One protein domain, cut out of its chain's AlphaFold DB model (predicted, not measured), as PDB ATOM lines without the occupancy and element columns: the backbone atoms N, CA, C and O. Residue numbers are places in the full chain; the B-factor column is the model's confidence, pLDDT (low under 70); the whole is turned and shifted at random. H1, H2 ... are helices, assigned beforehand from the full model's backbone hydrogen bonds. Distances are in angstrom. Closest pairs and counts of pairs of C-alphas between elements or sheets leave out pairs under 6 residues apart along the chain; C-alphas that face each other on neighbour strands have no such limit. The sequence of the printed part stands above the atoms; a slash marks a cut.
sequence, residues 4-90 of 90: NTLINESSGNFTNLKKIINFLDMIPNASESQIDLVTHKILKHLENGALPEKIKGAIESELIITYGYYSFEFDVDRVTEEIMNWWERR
ATOM      1  N   ASN A   4       4.755 -46.628 -22.204       67.12
ATOM      2  CA  ASN A   4       3.684 -46.992 -23.136       67.12
ATOM      3  C   ASN A   4       2.403 -46.179 -22.899       67.12
ATOM      4  O   ASN A   4       1.695 -45.861 -23.848       67.12
ATOM      5  N   THR A   5       2.112 -45.807 -21.647       63.44
ATOM      6  CA  THR A   5       0.964 -44.951 -21.314       63.44
ATOM      7  C   THR A   5       1.158 -43.541 -21.875       63.44
ATOM      8  O   THR A   5       0.250 -43.022 -22.510       63.44
ATOM      9  N   LEU A   6       2.362 -42.973 -21.734       64.81
ATOM     10  CA  LEU A   6       2.709 -41.642 -22.256       64.81
ATOM     11  C   LEU A   6       2.684 -41.587 -23.791       64.81
ATOM     12  O   LEU A   6       2.187 -40.624 -24.368       64.81
ATOM     13  N   ILE A   7       3.187 -42.633 -24.456       67.38
ATOM     14  CA  ILE A   7       3.170 -42.737 -25.923       67.38
ATOM     15  C   ILE A   7       1.733 -42.851 -26.439       67.38
ATOM     16  O   ILE A   7       1.352 -42.138 -27.367       67.38
ATOM     17  N   ASN A   8       0.917 -43.706 -25.818       71.12
ATOM     18  CA  ASN A   8      -0.483 -43.871 -26.205       71.12
ATOM     19  C   ASN A   8      -1.274 -42.577 -25.992       71.12
ATOM     20  O   ASN A   8      -2.022 -42.164 -26.875       71.12
ATOM     21  N   GLU A   9      -1.060 -41.904 -24.864       74.69
ATOM     22  CA  GLU A   9      -1.648 -40.599 -24.583       74.69
ATOM     23  C   GLU A   9      -1.245 -39.553 -25.627       74.69
ATOM     24  O   GLU A   9      -2.126 -38.938 -26.222       74.69
ATOM     25  N   SER A  10       0.051 -39.395 -25.918       77.00
ATOM     26  CA  SER A  10       0.535 -38.447 -26.933       77.00
ATOM     27  C   SER A  10      -0.044 -38.748 -28.325       77.00
ATOM     28  O   SER A  10      -0.526 -37.843 -29.009       77.00
ATOM     29  N   SER A  11      -0.135 -40.029 -28.708       84.25
ATOM     30  CA  SER A  11      -0.763 -40.447 -29.973       84.25
ATOM     31  C   SER A  11      -2.269 -40.136 -30.036       84.25
ATOM     32  O   SER A  11      -2.787 -39.719 -31.079       84.25
ATOM     33  N   GLY A  12      -2.974 -40.273 -28.908       91.94
ATOM     34  CA  GLY A  12      -4.387 -39.923 -28.784       91.94
ATOM     35  C   GLY A  12      -4.613 -38.420 -28.912       91.94
ATOM     36  O   GLY A  12      -5.526 -37.987 -29.618       91.94
ATOM     37  N   ASN A  13      -3.738 -37.617 -28.307       93.62
ATOM     38  CA  ASN A  13      -3.809 -36.153 -28.376       93.62
ATOM     39  C   ASN A  13      -3.579 -35.652 -29.774       93.62
ATOM     40  O   ASN A  13      -4.328 -34.805 -30.245       93.62
ATOM     41  N   PHE A  14      -2.564 -36.201 -30.432       95.25
ATOM     42  CA  PHE A  14      -2.271 -35.878 -31.811       95.25
ATOM     43  C   PHE A  14      -3.487 -36.149 -32.697       95.25
ATOM     44  O   PHE A  14      -3.923 -35.275 -33.440       95.25
ATOM     45  N   THR A  15      -4.094 -37.328 -32.555       95.62
ATOM     46  CA  THR A  15      -5.276 -37.708 -33.339       95.62
ATOM     47  C   THR A  15      -6.462 -36.777 -33.082       95.62
ATOM     48  O   THR A  15      -7.160 -36.390 -34.019       95.62
ATOM     49  N   ASN A  16      -6.711 -36.407 -31.826       95.31
ATOM     50  CA  ASN A  16      -7.821 -35.525 -31.467       95.31
ATOM     51  C   ASN A  16      -7.576 -34.080 -31.915       95.31
ATOM     52  O   ASN A  16      -8.462 -33.476 -32.514       95.31
ATOM     53  N   LEU A  17      -6.367 -33.555 -31.718       96.56
ATOM     54  CA  LEU A  17      -5.998 -32.219 -32.172       96.56
ATOM     55  C   LEU A  17      -6.046 -32.110 -33.701       96.56
ATOM     56  O   LEU A  17      -6.595 -31.144 -34.219       96.56
ATOM     57  N   LYS A  18      -5.572 -33.130 -34.431       96.38
ATOM     58  CA  LYS A  18      -5.685 -33.199 -35.898       96.38
ATOM     59  C   LYS A  18      -7.142 -33.103 -36.355       96.38
ATOM     60  O   LYS A  18      -7.439 -32.420 -37.332       96.38
ATOM     61  N   LYS A  19      -8.074 -33.756 -35.649       95.12
ATOM     62  CA  LYS A  19      -9.515 -33.645 -35.943       95.12
ATOM     63  C   LYS A  19     -10.041 -32.233 -35.711       95.12
ATOM     64  O   LYS A  19     -10.823 -31.769 -36.530       95.12
ATOM     65  N   ILE A  20      -9.612 -31.561 -34.642       95.31
ATOM     66  CA  ILE A  20     -10.004 -30.173 -34.352       95.31
ATOM     67  C   ILE A  20      -9.482 -29.235 -35.445       95.31
ATOM     68  O   ILE A  20     -10.265 -28.484 -36.011       95.31
ATOM     69  N   ILE A  21      -8.202 -29.340 -35.810       94.19
ATOM     70  CA  ILE A  21      -7.583 -28.531 -36.874       94.19
ATOM     71  C   ILE A  21      -8.323 -28.705 -38.208       94.19
ATOM     72  O   ILE A  21      -8.605 -27.719 -38.885       94.19
ATOM     73  N   ASN A  22      -8.689 -29.942 -38.557       93.62
ATOM     74  CA  ASN A  22      -9.476 -30.225 -39.759       93.62
ATOM     75  C   ASN A  22     -10.916 -29.705 -39.666       93.62
ATOM     76  O   ASN A  22     -11.439 -29.173 -40.636       93.62
ATOM     77  N   PHE A  23     -11.572 -29.865 -38.515       93.81
ATOM     78  CA  PHE A  23     -12.949 -29.412 -38.312       93.81
ATOM     79  C   PHE A  23     -13.074 -27.887 -38.380       93.81
ATOM     80  O   PHE A  23     -14.058 -27.372 -38.902       93.81
ATOM     81  N   LEU A  24     -12.072 -27.176 -37.863       92.62
ATOM     82  CA  LEU A  24     -11.997 -25.719 -37.919       92.62
ATOM     83  C   LEU A  24     -11.581 -25.192 -39.298       92.62
ATOM     84  O   LEU A  24     -11.550 -23.978 -39.467       92.62
ATOM     85  N   ASP A  25     -11.260 -26.081 -40.248       91.25
ATOM     86  CA  ASP A  25     -10.738 -25.744 -41.575       91.25
ATOM     87  C   ASP A  25      -9.595 -24.723 -41.481       91.25
ATOM     88  O   ASP A  25      -9.593 -23.683 -42.130       91.25
ATOM     89  N   MET A  26      -8.644 -24.987 -40.576       90.25
ATOM     90  CA  MET A  26      -7.627 -24.004 -40.191       90.25
ATOM     91  C   MET A  26      -6.658 -23.681 -41.337       90.25
ATOM     92  O   MET A  26      -6.077 -22.601 -41.373       90.25
ATOM     93  N   ILE A  27      -6.448 -24.637 -42.250       90.94
ATOM     94  CA  ILE A  27      -5.573 -24.495 -43.418       90.94
ATOM     95  C   ILE A  27      -6.271 -25.143 -44.624       90.94
ATOM     96  O   ILE A  27      -6.013 -26.312 -44.940       90.94
ATOM     97  N   PRO A  28      -7.180 -24.412 -45.289       87.06
ATOM     98  CA  PRO A  28      -7.890 -24.913 -46.454       87.06
ATOM     99  C   PRO A  28      -6.936 -25.452 -47.525       87.06
ATOM    100  O   PRO A  28      -5.956 -24.805 -47.894       87.06
ATOM    101  N   ASN A  29      -7.252 -26.628 -48.072       87.38
ATOM    102  CA  ASN A  29      -6.457 -27.324 -49.096       87.38
ATOM    103  C   ASN A  29      -5.049 -27.773 -48.654       87.38
ATOM    104  O   ASN A  29      -4.230 -28.117 -49.511       87.38
ATOM    105  N   ALA A  30      -4.759 -27.801 -47.351       90.31
ATOM    106  CA  ALA A  30      -3.521 -28.384 -46.851       90.31
ATOM    107  C   ALA A  30      -3.416 -29.876 -47.193       90.31
ATOM    108  O   ALA A  30      -4.389 -30.631 -47.119       90.31
ATOM    109  N   SER A  31      -2.204 -30.323 -47.516       93.50
ATOM    110  CA  SER A  31      -1.901 -31.748 -47.570       93.50
ATOM    111  C   SER A  31      -1.969 -32.367 -46.170       93.50
ATOM    112  O   SER A  31      -1.797 -31.695 -45.150       93.50
ATOM    113  N   GLU A  32      -2.134 -33.687 -46.106       93.19
ATOM    114  CA  GLU A  32      -2.110 -34.402 -44.827       93.19
ATOM    115  C   GLU A  32      -0.809 -34.157 -44.044       93.19
ATOM    116  O   GLU A  32      -0.846 -33.931 -42.837       93.19
ATOM    117  N   SER A  33       0.335 -34.107 -44.736       93.75
ATOM    118  CA  SER A  33       1.625 -33.832 -44.100       93.75
ATOM    119  C   SER A  33       1.720 -32.419 -43.522       93.75
ATOM    120  O   SER A  33       2.345 -32.226 -42.482       93.75
ATOM    121  N   GLN A  34       1.088 -31.430 -44.158       93.75
ATOM    122  CA  GLN A  34       1.012 -30.062 -43.642       93.75
ATOM    123  C   GLN A  34       0.166 -29.997 -42.368       93.75
ATOM    124  O   GLN A  34       0.596 -29.412 -41.371       93.75
ATOM    125  N   ILE A  35      -0.987 -30.670 -42.360       94.69
ATOM    126  CA  ILE A  35      -1.846 -30.775 -41.174       94.69
ATOM    127  C   ILE A  35      -1.091 -31.459 -40.028       94.69
ATOM    128  O   ILE A  35      -1.119 -30.974 -38.894       94.69
ATOM    129  N   ASP A  36      -0.374 -32.548 -40.307       95.19
ATOM    130  CA  ASP A  36       0.405 -33.276 -39.302       95.19
ATOM    131  C   ASP A  36       1.503 -32.407 -38.680       95.19
ATOM    132  O   ASP A  36       1.666 -32.387 -37.456       95.19
ATOM    133  N   LEU A  37       2.225 -31.637 -39.500       94.50
ATOM    134  CA  LEU A  37       3.276 -30.730 -39.033       94.50
ATOM    135  C   LEU A  37       2.730 -29.657 -38.086       94.50
ATOM    136  O   LEU A  37       3.313 -29.416 -37.023       94.50
ATOM    137  N   VAL A  38       1.606 -29.037 -38.441       94.50
ATOM    138  CA  VAL A  38       0.971 -28.008 -37.606       94.50
ATOM    139  C   VAL A  38       0.410 -28.615 -36.326       94.50
ATOM    140  O   VAL A  38       0.629 -28.076 -35.239       94.50
ATOM    141  N   THR A  39      -0.205 -29.794 -36.427       96.19
ATOM    142  CA  THR A  39      -0.687 -30.550 -35.267       96.19
ATOM    143  C   THR A  39       0.458 -30.846 -34.294       96.19
ATOM    144  O   THR A  39       0.324 -30.597 -33.098       96.19
ATOM    145  N   HIS A  40       1.612 -31.319 -34.779       95.44
ATOM    146  CA  HIS A  40       2.791 -31.557 -33.938       95.44
ATOM    147  C   HIS A  40       3.322 -30.283 -33.281       95.44
ATOM    148  O   HIS A  40       3.654 -30.308 -32.093       95.44
ATOM    149  N   LYS A  41       3.403 -29.168 -34.017       94.44
ATOM    150  CA  LYS A  41       3.862 -27.887 -33.457       94.44
ATOM    151  C   LYS A  41       2.964 -27.423 -32.311       94.44
ATOM    152  O   LYS A  41       3.472 -27.124 -31.231       94.44
ATOM    153  N   ILE A  42       1.650 -27.396 -32.528       95.31
ATOM    154  CA  ILE A  42       0.681 -26.943 -31.523       95.31
ATOM    155  C   ILE A  42       0.681 -27.891 -30.321       95.31
ATOM    156  O   ILE A  42       0.808 -27.433 -29.186       95.31
ATOM    157  N   LEU A  43       0.635 -29.209 -30.556       95.81
ATOM    158  CA  LEU A  43       0.657 -30.200 -29.481       95.81
ATOM    159  C   LEU A  43       1.909 -30.069 -28.615       95.81
ATOM    160  O   LEU A  43       1.811 -30.081 -27.393       95.81
ATOM    161  N   LYS A  44       3.077 -29.854 -29.226       94.62
ATOM    162  CA  LYS A  44       4.322 -29.637 -28.485       94.62
ATOM    163  C   LYS A  44       4.248 -28.400 -27.591       94.62
ATOM    164  O   LYS A  44       4.833 -28.400 -26.511       94.62
ATOM    165  N   HIS A  45       3.575 -27.330 -28.004       94.81
ATOM    166  CA  HIS A  45       3.380 -26.180 -27.123       94.81
ATOM    167  C   HIS A  45       2.448 -26.509 -25.949       94.81
ATOM    168  O   HIS A  45       2.785 -26.162 -24.817       94.81
ATOM    169  N   LEU A  46       1.347 -27.223 -26.199       94.81
ATOM    170  CA  LEU A  46       0.401 -27.662 -25.164       94.81
ATOM    171  C   LEU A  46       1.059 -28.596 -24.137       94.81
ATOM    172  O   LEU A  46       0.972 -28.355 -22.935       94.81
ATOM    173  N   GLU A  47       1.792 -29.611 -24.599       93.12
ATOM    174  CA  GLU A  47       2.513 -30.565 -23.742       93.12
ATOM    175  C   GLU A  47       3.604 -29.888 -22.896       93.12
ATOM    176  O   GLU A  47       3.914 -30.348 -21.800       93.12
ATOM    177  N   ASN A  48       4.150 -28.761 -23.364       93.25
ATOM    178  CA  ASN A  48       5.097 -27.941 -22.604       93.25
ATOM    179  C   ASN A  48       4.420 -26.938 -21.648       93.25
ATOM    180  O   ASN A  48       5.113 -26.105 -21.062       93.25
ATOM    181  N   GLY A  49       3.091 -26.975 -21.505       92.56
ATOM    182  CA  GLY A  49       2.345 -26.075 -20.623       92.56
ATOM    183  C   GLY A  49       2.343 -24.619 -21.093       92.56
ATOM    184  O   GLY A  49       2.379 -23.705 -20.269       92.56
ATOM    185  N   ALA A  50       2.373 -24.379 -22.409       93.69
ATOM    186  CA  ALA A  50       2.275 -23.027 -22.946       93.69
ATOM    187  C   ALA A  50       0.932 -22.374 -22.576       93.69
ATOM    188  O   ALA A  50      -0.118 -23.005 -22.654       93.69
ATOM    189  N   LEU A  51       0.984 -21.089 -22.217       94.25
ATOM    190  CA  LEU A  51      -0.208 -20.277 -21.971       94.25
ATOM    191  C   LEU A  51      -0.989 -20.019 -23.277       94.25
ATOM    192  O   LEU A  51      -0.368 -20.018 -24.352       94.25
ATOM    193  N   PRO A  52      -2.309 -19.753 -23.206       94.38
ATOM    194  CA  PRO A  52      -3.156 -19.514 -24.378       94.38
ATOM    195  C   PRO A  52      -2.597 -18.480 -25.360       94.38
ATOM    196  O   PRO A  52      -2.626 -18.698 -26.569       94.38
ATOM    197  N   GLU A  53      -2.003 -17.389 -24.876       95.69
ATOM    198  CA  GLU A  53      -1.466 -16.315 -25.722       95.69
ATOM    199  C   GLU A  53      -0.284 -16.799 -26.570       95.69
ATOM    200  O   GLU A  53      -0.096 -16.373 -27.711       95.69
ATOM    201  N   LYS A  54       0.507 -17.731 -26.029       95.19
ATOM    202  CA  LYS A  54       1.621 -18.350 -26.751       95.19
ATOM    203  C   LYS A  54       1.123 -19.341 -27.799       95.19
ATOM    204  O   LYS A  54       1.733 -19.433 -28.862       95.19
ATOM    205  N   ILE A  55       0.033 -20.058 -27.518       95.56
ATOM    206  CA  ILE A  55      -0.633 -20.926 -28.497       95.56
ATOM    207  C   ILE A  55      -1.205 -20.084 -29.638       95.56
ATOM    208  O   ILE A  55      -0.882 -20.354 -30.794       95.56
ATOM    209  N   LYS A  56      -1.939 -19.013 -29.314       96.50
ATOM    210  CA  LYS A  56      -2.460 -18.041 -30.285       96.50
ATOM    211  C   LYS A  56      -1.358 -17.529 -31.204       96.50
ATOM    212  O   LYS A  56      -1.458 -17.665 -32.419       96.50
ATOM    213  N   GLY A  57      -0.270 -17.014 -30.627       95.38
ATOM    214  CA  GLY A  57       0.851 -16.482 -31.402       95.38
ATOM    215  C   GLY A  57       1.543 -17.531 -32.278       95.38
ATOM    216  O   GLY A  57       1.986 -17.207 -33.379       95.38
ATOM    217  N   ALA A  58       1.619 -18.789 -31.828       94.31
ATOM    218  CA  ALA A  58       2.168 -19.883 -32.628       94.31
ATOM    219  C   ALA A  58       1.265 -20.235 -33.821       94.31
ATOM    220  O   ALA A  58       1.777 -20.424 -34.922       94.31
ATOM    221  N   ILE A  59      -0.055 -20.282 -33.617       94.88
ATOM    222  CA  ILE A  59      -1.039 -20.521 -34.682       94.88
ATOM    223  C   ILE A  59      -1.006 -19.373 -35.692       94.88
ATOM    224  O   ILE A  59      -0.857 -19.613 -36.885       94.88
ATOM    225  N   GLU A  60      -1.074 -18.129 -35.216       95.06
ATOM    226  CA  GLU A  60      -1.050 -16.935 -36.061       95.06
ATOM    227  C   GLU A  60       0.231 -16.863 -36.899       95.06
ATOM    228  O   GLU A  60       0.175 -16.694 -38.115       95.06
ATOM    229  N   SER A  61       1.391 -17.069 -36.265       93.88
ATOM    230  CA  SER A  61       2.677 -17.078 -36.965       93.88
ATOM    231  C   SER A  61       2.745 -18.186 -38.009       93.88
ATOM    232  O   SER A  61       3.265 -17.962 -39.097       93.88
ATOM    233  N   GLU A  62       2.223 -19.376 -37.707       93.38
ATOM    234  CA  GLU A  62       2.206 -20.482 -38.662       93.38
ATOM    235  C   GLU A  62       1.340 -20.147 -39.881       93.38
ATOM    236  O   GLU A  62       1.792 -20.307 -41.013       93.38
ATOM    237  N   LEU A  63       0.127 -19.636 -39.669       92.50
ATOM    238  CA  LEU A  63      -0.796 -19.291 -40.749       92.50
ATOM    239  C   LEU A  63      -0.254 -18.147 -41.618       92.50
ATOM    240  O   LEU A  63      -0.254 -18.257 -42.845       92.50
ATOM    241  N   ILE A  64       0.288 -17.092 -41.010       93.88
ATOM    242  CA  ILE A  64       0.809 -15.937 -41.751       93.88
ATOM    243  C   ILE A  64       2.123 -16.274 -42.463       93.88
ATOM    244  O   ILE A  64       2.267 -16.029 -43.658       93.88
ATOM    245  N   ILE A  65       3.102 -16.829 -41.745       92.81
ATOM    246  CA  ILE A  65       4.468 -16.984 -42.268       92.81
ATOM    247  C   ILE A  65       4.570 -18.200 -43.188       92.81
ATOM    248  O   ILE A  65       5.214 -18.122 -44.233       92.81
ATOM    249  N   THR A  66       3.969 -19.327 -42.800       92.00
ATOM    250  CA  THR A  66       4.124 -20.593 -43.533       92.00
ATOM    251  C   THR A  66       3.112 -20.713 -44.666       92.00
ATOM    252  O   THR A  66       3.457 -21.216 -45.734       92.00
ATOM    253  N   TYR A  67       1.880 -20.247 -44.448       90.06
ATOM    254  CA  TYR A  67       0.785 -20.424 -45.405       90.06
ATOM    255  C   TYR A  67       0.340 -19.132 -46.101       90.06
ATOM    256  O   TYR A  67      -0.426 -19.199 -47.058       90.06
ATOM    257  N   GLY A  68       0.866 -17.972 -45.697       91.56
ATOM    258  CA  GLY A  68       0.630 -16.704 -46.385       91.56
ATOM    259  C   GLY A  68      -0.745 -16.086 -46.136       91.56
ATOM    260  O   GLY A  68      -1.152 -15.231 -46.919       91.56
ATOM    261  N   TYR A  69      -1.449 -16.502 -45.079       91.31
ATOM    262  CA  TYR A  69      -2.717 -15.883 -44.694       91.31
ATOM    263  C   TYR A  69      -2.509 -14.462 -44.167       91.31
ATOM    264  O   TYR A  69      -1.501 -14.146 -43.533       91.31
ATOM    265  N   TYR A  70      -3.513 -13.617 -44.356       89.81
ATOM    266  CA  TYR A  70      -3.652 -12.363 -43.631       89.81
ATOM    267  C   TYR A  70      -4.406 -12.587 -42.320       89.81
ATOM    268  O   TYR A  70      -5.311 -13.411 -42.240       89.81
ATOM    269  N   SER A  71      -4.090 -11.797 -41.293       84.81
ATOM    270  CA  SER A  71      -4.688 -11.927 -39.954       84.81
ATOM    271  C   SER A  71      -6.215 -11.784 -39.912       84.81
ATOM    272  O   SER A  71      -6.840 -12.234 -38.960       84.81
ATOM    273  N   PHE A  72      -6.836 -11.171 -40.924       87.56
ATOM    274  CA  PHE A  72      -8.294 -11.047 -41.021       87.56
ATOM    275  C   PHE A  72      -8.974 -12.250 -41.696       87.56
ATOM    276  O   PHE A  72     -10.201 -12.326 -41.689       87.56
ATOM    277  N   GLU A  73      -8.217 -13.161 -42.316       87.12
ATOM    278  CA  GLU A  73      -8.763 -14.320 -43.040       87.12
ATOM    279  C   GLU A  73      -9.099 -15.496 -42.119       87.12
ATOM    280  O   GLU A  73      -9.772 -16.434 -42.541       87.12
ATOM    281  N   PHE A  74      -8.653 -15.450 -40.865       88.44
ATOM    282  CA  PHE A  74      -8.865 -16.514 -39.897       88.44
ATOM    283  C   PHE A  74      -9.131 -15.942 -38.504       88.44
ATOM    284  O   PHE A  74      -8.463 -15.019 -38.042       88.44
ATOM    285  N   ASP A  75     -10.107 -16.520 -37.809       91.94
ATOM    286  CA  ASP A  75     -10.431 -16.155 -36.431       91.94
ATOM    287  C   ASP A  75      -9.525 -16.930 -35.468       91.94
ATOM    288  O   ASP A  75      -9.877 -17.987 -34.936       91.94
ATOM    289  N   VAL A  76      -8.304 -16.425 -35.291       92.81
ATOM    290  CA  VAL A  76      -7.295 -17.085 -34.455       92.81
ATOM    291  C   VAL A  76      -7.695 -17.156 -32.983       92.81
ATOM    292  O   VAL A  76      -7.283 -18.082 -32.283       92.81
ATOM    293  N   ASP A  77      -8.500 -16.204 -32.513       94.19
ATOM    294  CA  ASP A  77      -9.007 -16.192 -31.146       94.19
ATOM    295  C   ASP A  77      -9.942 -17.378 -30.921       94.19
ATOM    296  O   ASP A  77      -9.693 -18.189 -30.025       94.19
ATOM    297  N   ARG A  78     -10.927 -17.560 -31.806       94.31
ATOM    298  CA  ARG A  78     -11.828 -18.717 -31.760       94.31
ATOM    299  C   ARG A  78     -11.078 -20.040 -31.889       94.31
ATOM    300  O   ARG A  78     -11.359 -20.981 -31.152       94.31
ATOM    301  N   VAL A  79     -10.123 -20.136 -32.817       93.94
ATOM    302  CA  VAL A  79      -9.329 -21.363 -33.001       93.94
ATOM    303  C   VAL A  79      -8.545 -21.699 -31.733       93.94
ATOM    304  O   VAL A  79      -8.527 -22.852 -31.297       93.94
ATOM    305  N   THR A  80      -7.913 -20.698 -31.121       95.81
ATOM    306  CA  THR A  80      -7.152 -20.887 -29.881       95.81
ATOM    307  C   THR A  80      -8.065 -21.327 -28.743       95.81
ATOM    308  O   THR A  80      -7.725 -22.266 -28.025       95.81
ATOM    309  N   GLU A  81      -9.227 -20.692 -28.595       96.12
ATOM    310  CA  GLU A  81     -10.215 -21.035 -27.572       96.12
ATOM    311  C   GLU A  81     -10.677 -22.494 -27.690       96.12
ATOM    312  O   GLU A  81     -10.654 -23.224 -26.701       96.12
ATOM    313  N   GLU A  82     -11.033 -22.960 -28.888       95.75
ATOM    314  CA  GLU A  82     -11.464 -24.348 -29.117       95.75
ATOM    315  C   GLU A  82     -10.362 -25.363 -28.772       95.75
ATOM    316  O   GLU A  82     -10.620 -26.383 -28.122       95.75
ATOM    317  N   ILE A  83      -9.114 -25.072 -29.150       95.50
ATOM    318  CA  ILE A  83      -7.963 -25.931 -28.838       95.50
ATOM    319  C   ILE A  83      -7.700 -25.970 -27.327       95.50
ATOM    320  O   ILE A  83      -7.489 -27.054 -26.775       95.50
ATOM    321  N   MET A  84      -7.732 -24.822 -26.645       95.88
ATOM    322  CA  MET A  84      -7.512 -24.749 -25.196       95.88
ATOM    323  C   MET A  84      -8.643 -25.427 -24.417       95.88
ATOM    324  O   MET A  84      -8.372 -26.239 -23.535       95.88
ATOM    325  N   ASN A  85      -9.898 -25.184 -24.799       95.44
ATOM    326  CA  ASN A  85     -11.067 -25.828 -24.200       95.44
ATOM    327  C   ASN A  85     -11.003 -27.353 -24.318       95.44
ATOM    328  O   ASN A  85     -11.371 -28.066 -23.383       95.44
ATOM    329  N   TRP A  86     -10.555 -27.875 -25.461       95.12
ATOM    330  CA  TRP A  86     -10.320 -29.307 -25.613       95.12
ATOM    331  C   TRP A  86      -9.195 -29.801 -24.697       95.12
ATOM    332  O   TRP A  86      -9.366 -30.819 -24.025       95.12
ATOM    333  N   TRP A  87      -8.067 -29.089 -24.660       95.19
ATOM    334  CA  TRP A  87      -6.897 -29.484 -23.877       95.19
ATOM    335  C   TRP A  87      -7.190 -29.561 -22.375       95.19
ATOM    336  O   TRP A  87      -6.774 -30.509 -21.715       95.19
ATOM    337  N   GLU A  88      -7.946 -28.602 -21.845       92.81
ATOM    338  CA  GLU A  88      -8.312 -28.538 -20.424       92.81
ATOM    339  C   GLU A  88      -9.355 -29.587 -20.009       92.81
ATOM    340  O   GLU A  88      -9.444 -29.936 -18.833       92.81
ATOM    341  N   ARG A  89     -10.147 -30.106 -20.956       90.44
ATOM    342  CA  ARG A  89     -11.168 -31.145 -20.712       90.44
ATOM    343  C   ARG A  89     -10.627 -32.573 -20.803       90.44
ATOM    344  O   ARG A  89     -11.416 -33.518 -20.720       90.44
ATOM    345  N   ARG A  90      -9.331 -32.721 -21.057       70.62
ATOM    346  CA  ARG A  90      -8.684 -34.002 -21.315       70.62
ATOM    347  C   ARG A  90      -8.448 -34.829 -20.050       70.62
ATOM    348  O   ARG A  90      -8.144 -34.241 -18.992       70.62
TER     349      ARG A  90
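This is residues 4 to 90 of the 90 residues of an uncharacterized protein of Chryseobacterium populi (UniProt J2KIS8). Look first for the helical hairpin H2 and H3; H1 and H4 cover one side of it, H1 crossing H2 and H4 crossing H3, while residues 4 to 9 of H1 stick out. The printed part has 87 residues, 65 of them in four named helices, H1, H2, H3 and H4 in chain order, with no named strand; the class is all helix, and the whole is compact, with a radius of gyration of the C-alphas of 12.4 A and spans of 40 by 27 by 19 A.

Start at H1, residues 4 to 23, whose residues 13 to 22 alone touch H2, residues 32 to 47, at a steep tilt of 59 degrees; C-alphas 18 and 39 are closest, 5.7 A. H3, residues 52 to 67, touches H2 with residues 55 to 62 alone, C-alphas 45 and 55 closest at 6.8 A, at a shallow 23 degrees, opposite ways. H4, residues 76 to 88, touches H3 at a steep 51 degrees, C-alphas 56 and 80 closest at 5.5 A. H1 and H3 are apart. Every O i to N i+4 pair in H1, H2, H3 and H4 is within hydrogen-bond range.

Find C-alpha 4 at (3.684, -46.992, -23.136); H1 runs 28.6 A from there. H2 spans 21.9 A, H3 21.4 A and H4 18.1 A, ending at C-alpha 88 (-8.312, -28.538, -20.424).

The farthest C-alphas, Asn 4 and Phe 72, are 41.9 A apart. The printed part has no cut and no long link; residues 4 to 7 have pLDDT under 70.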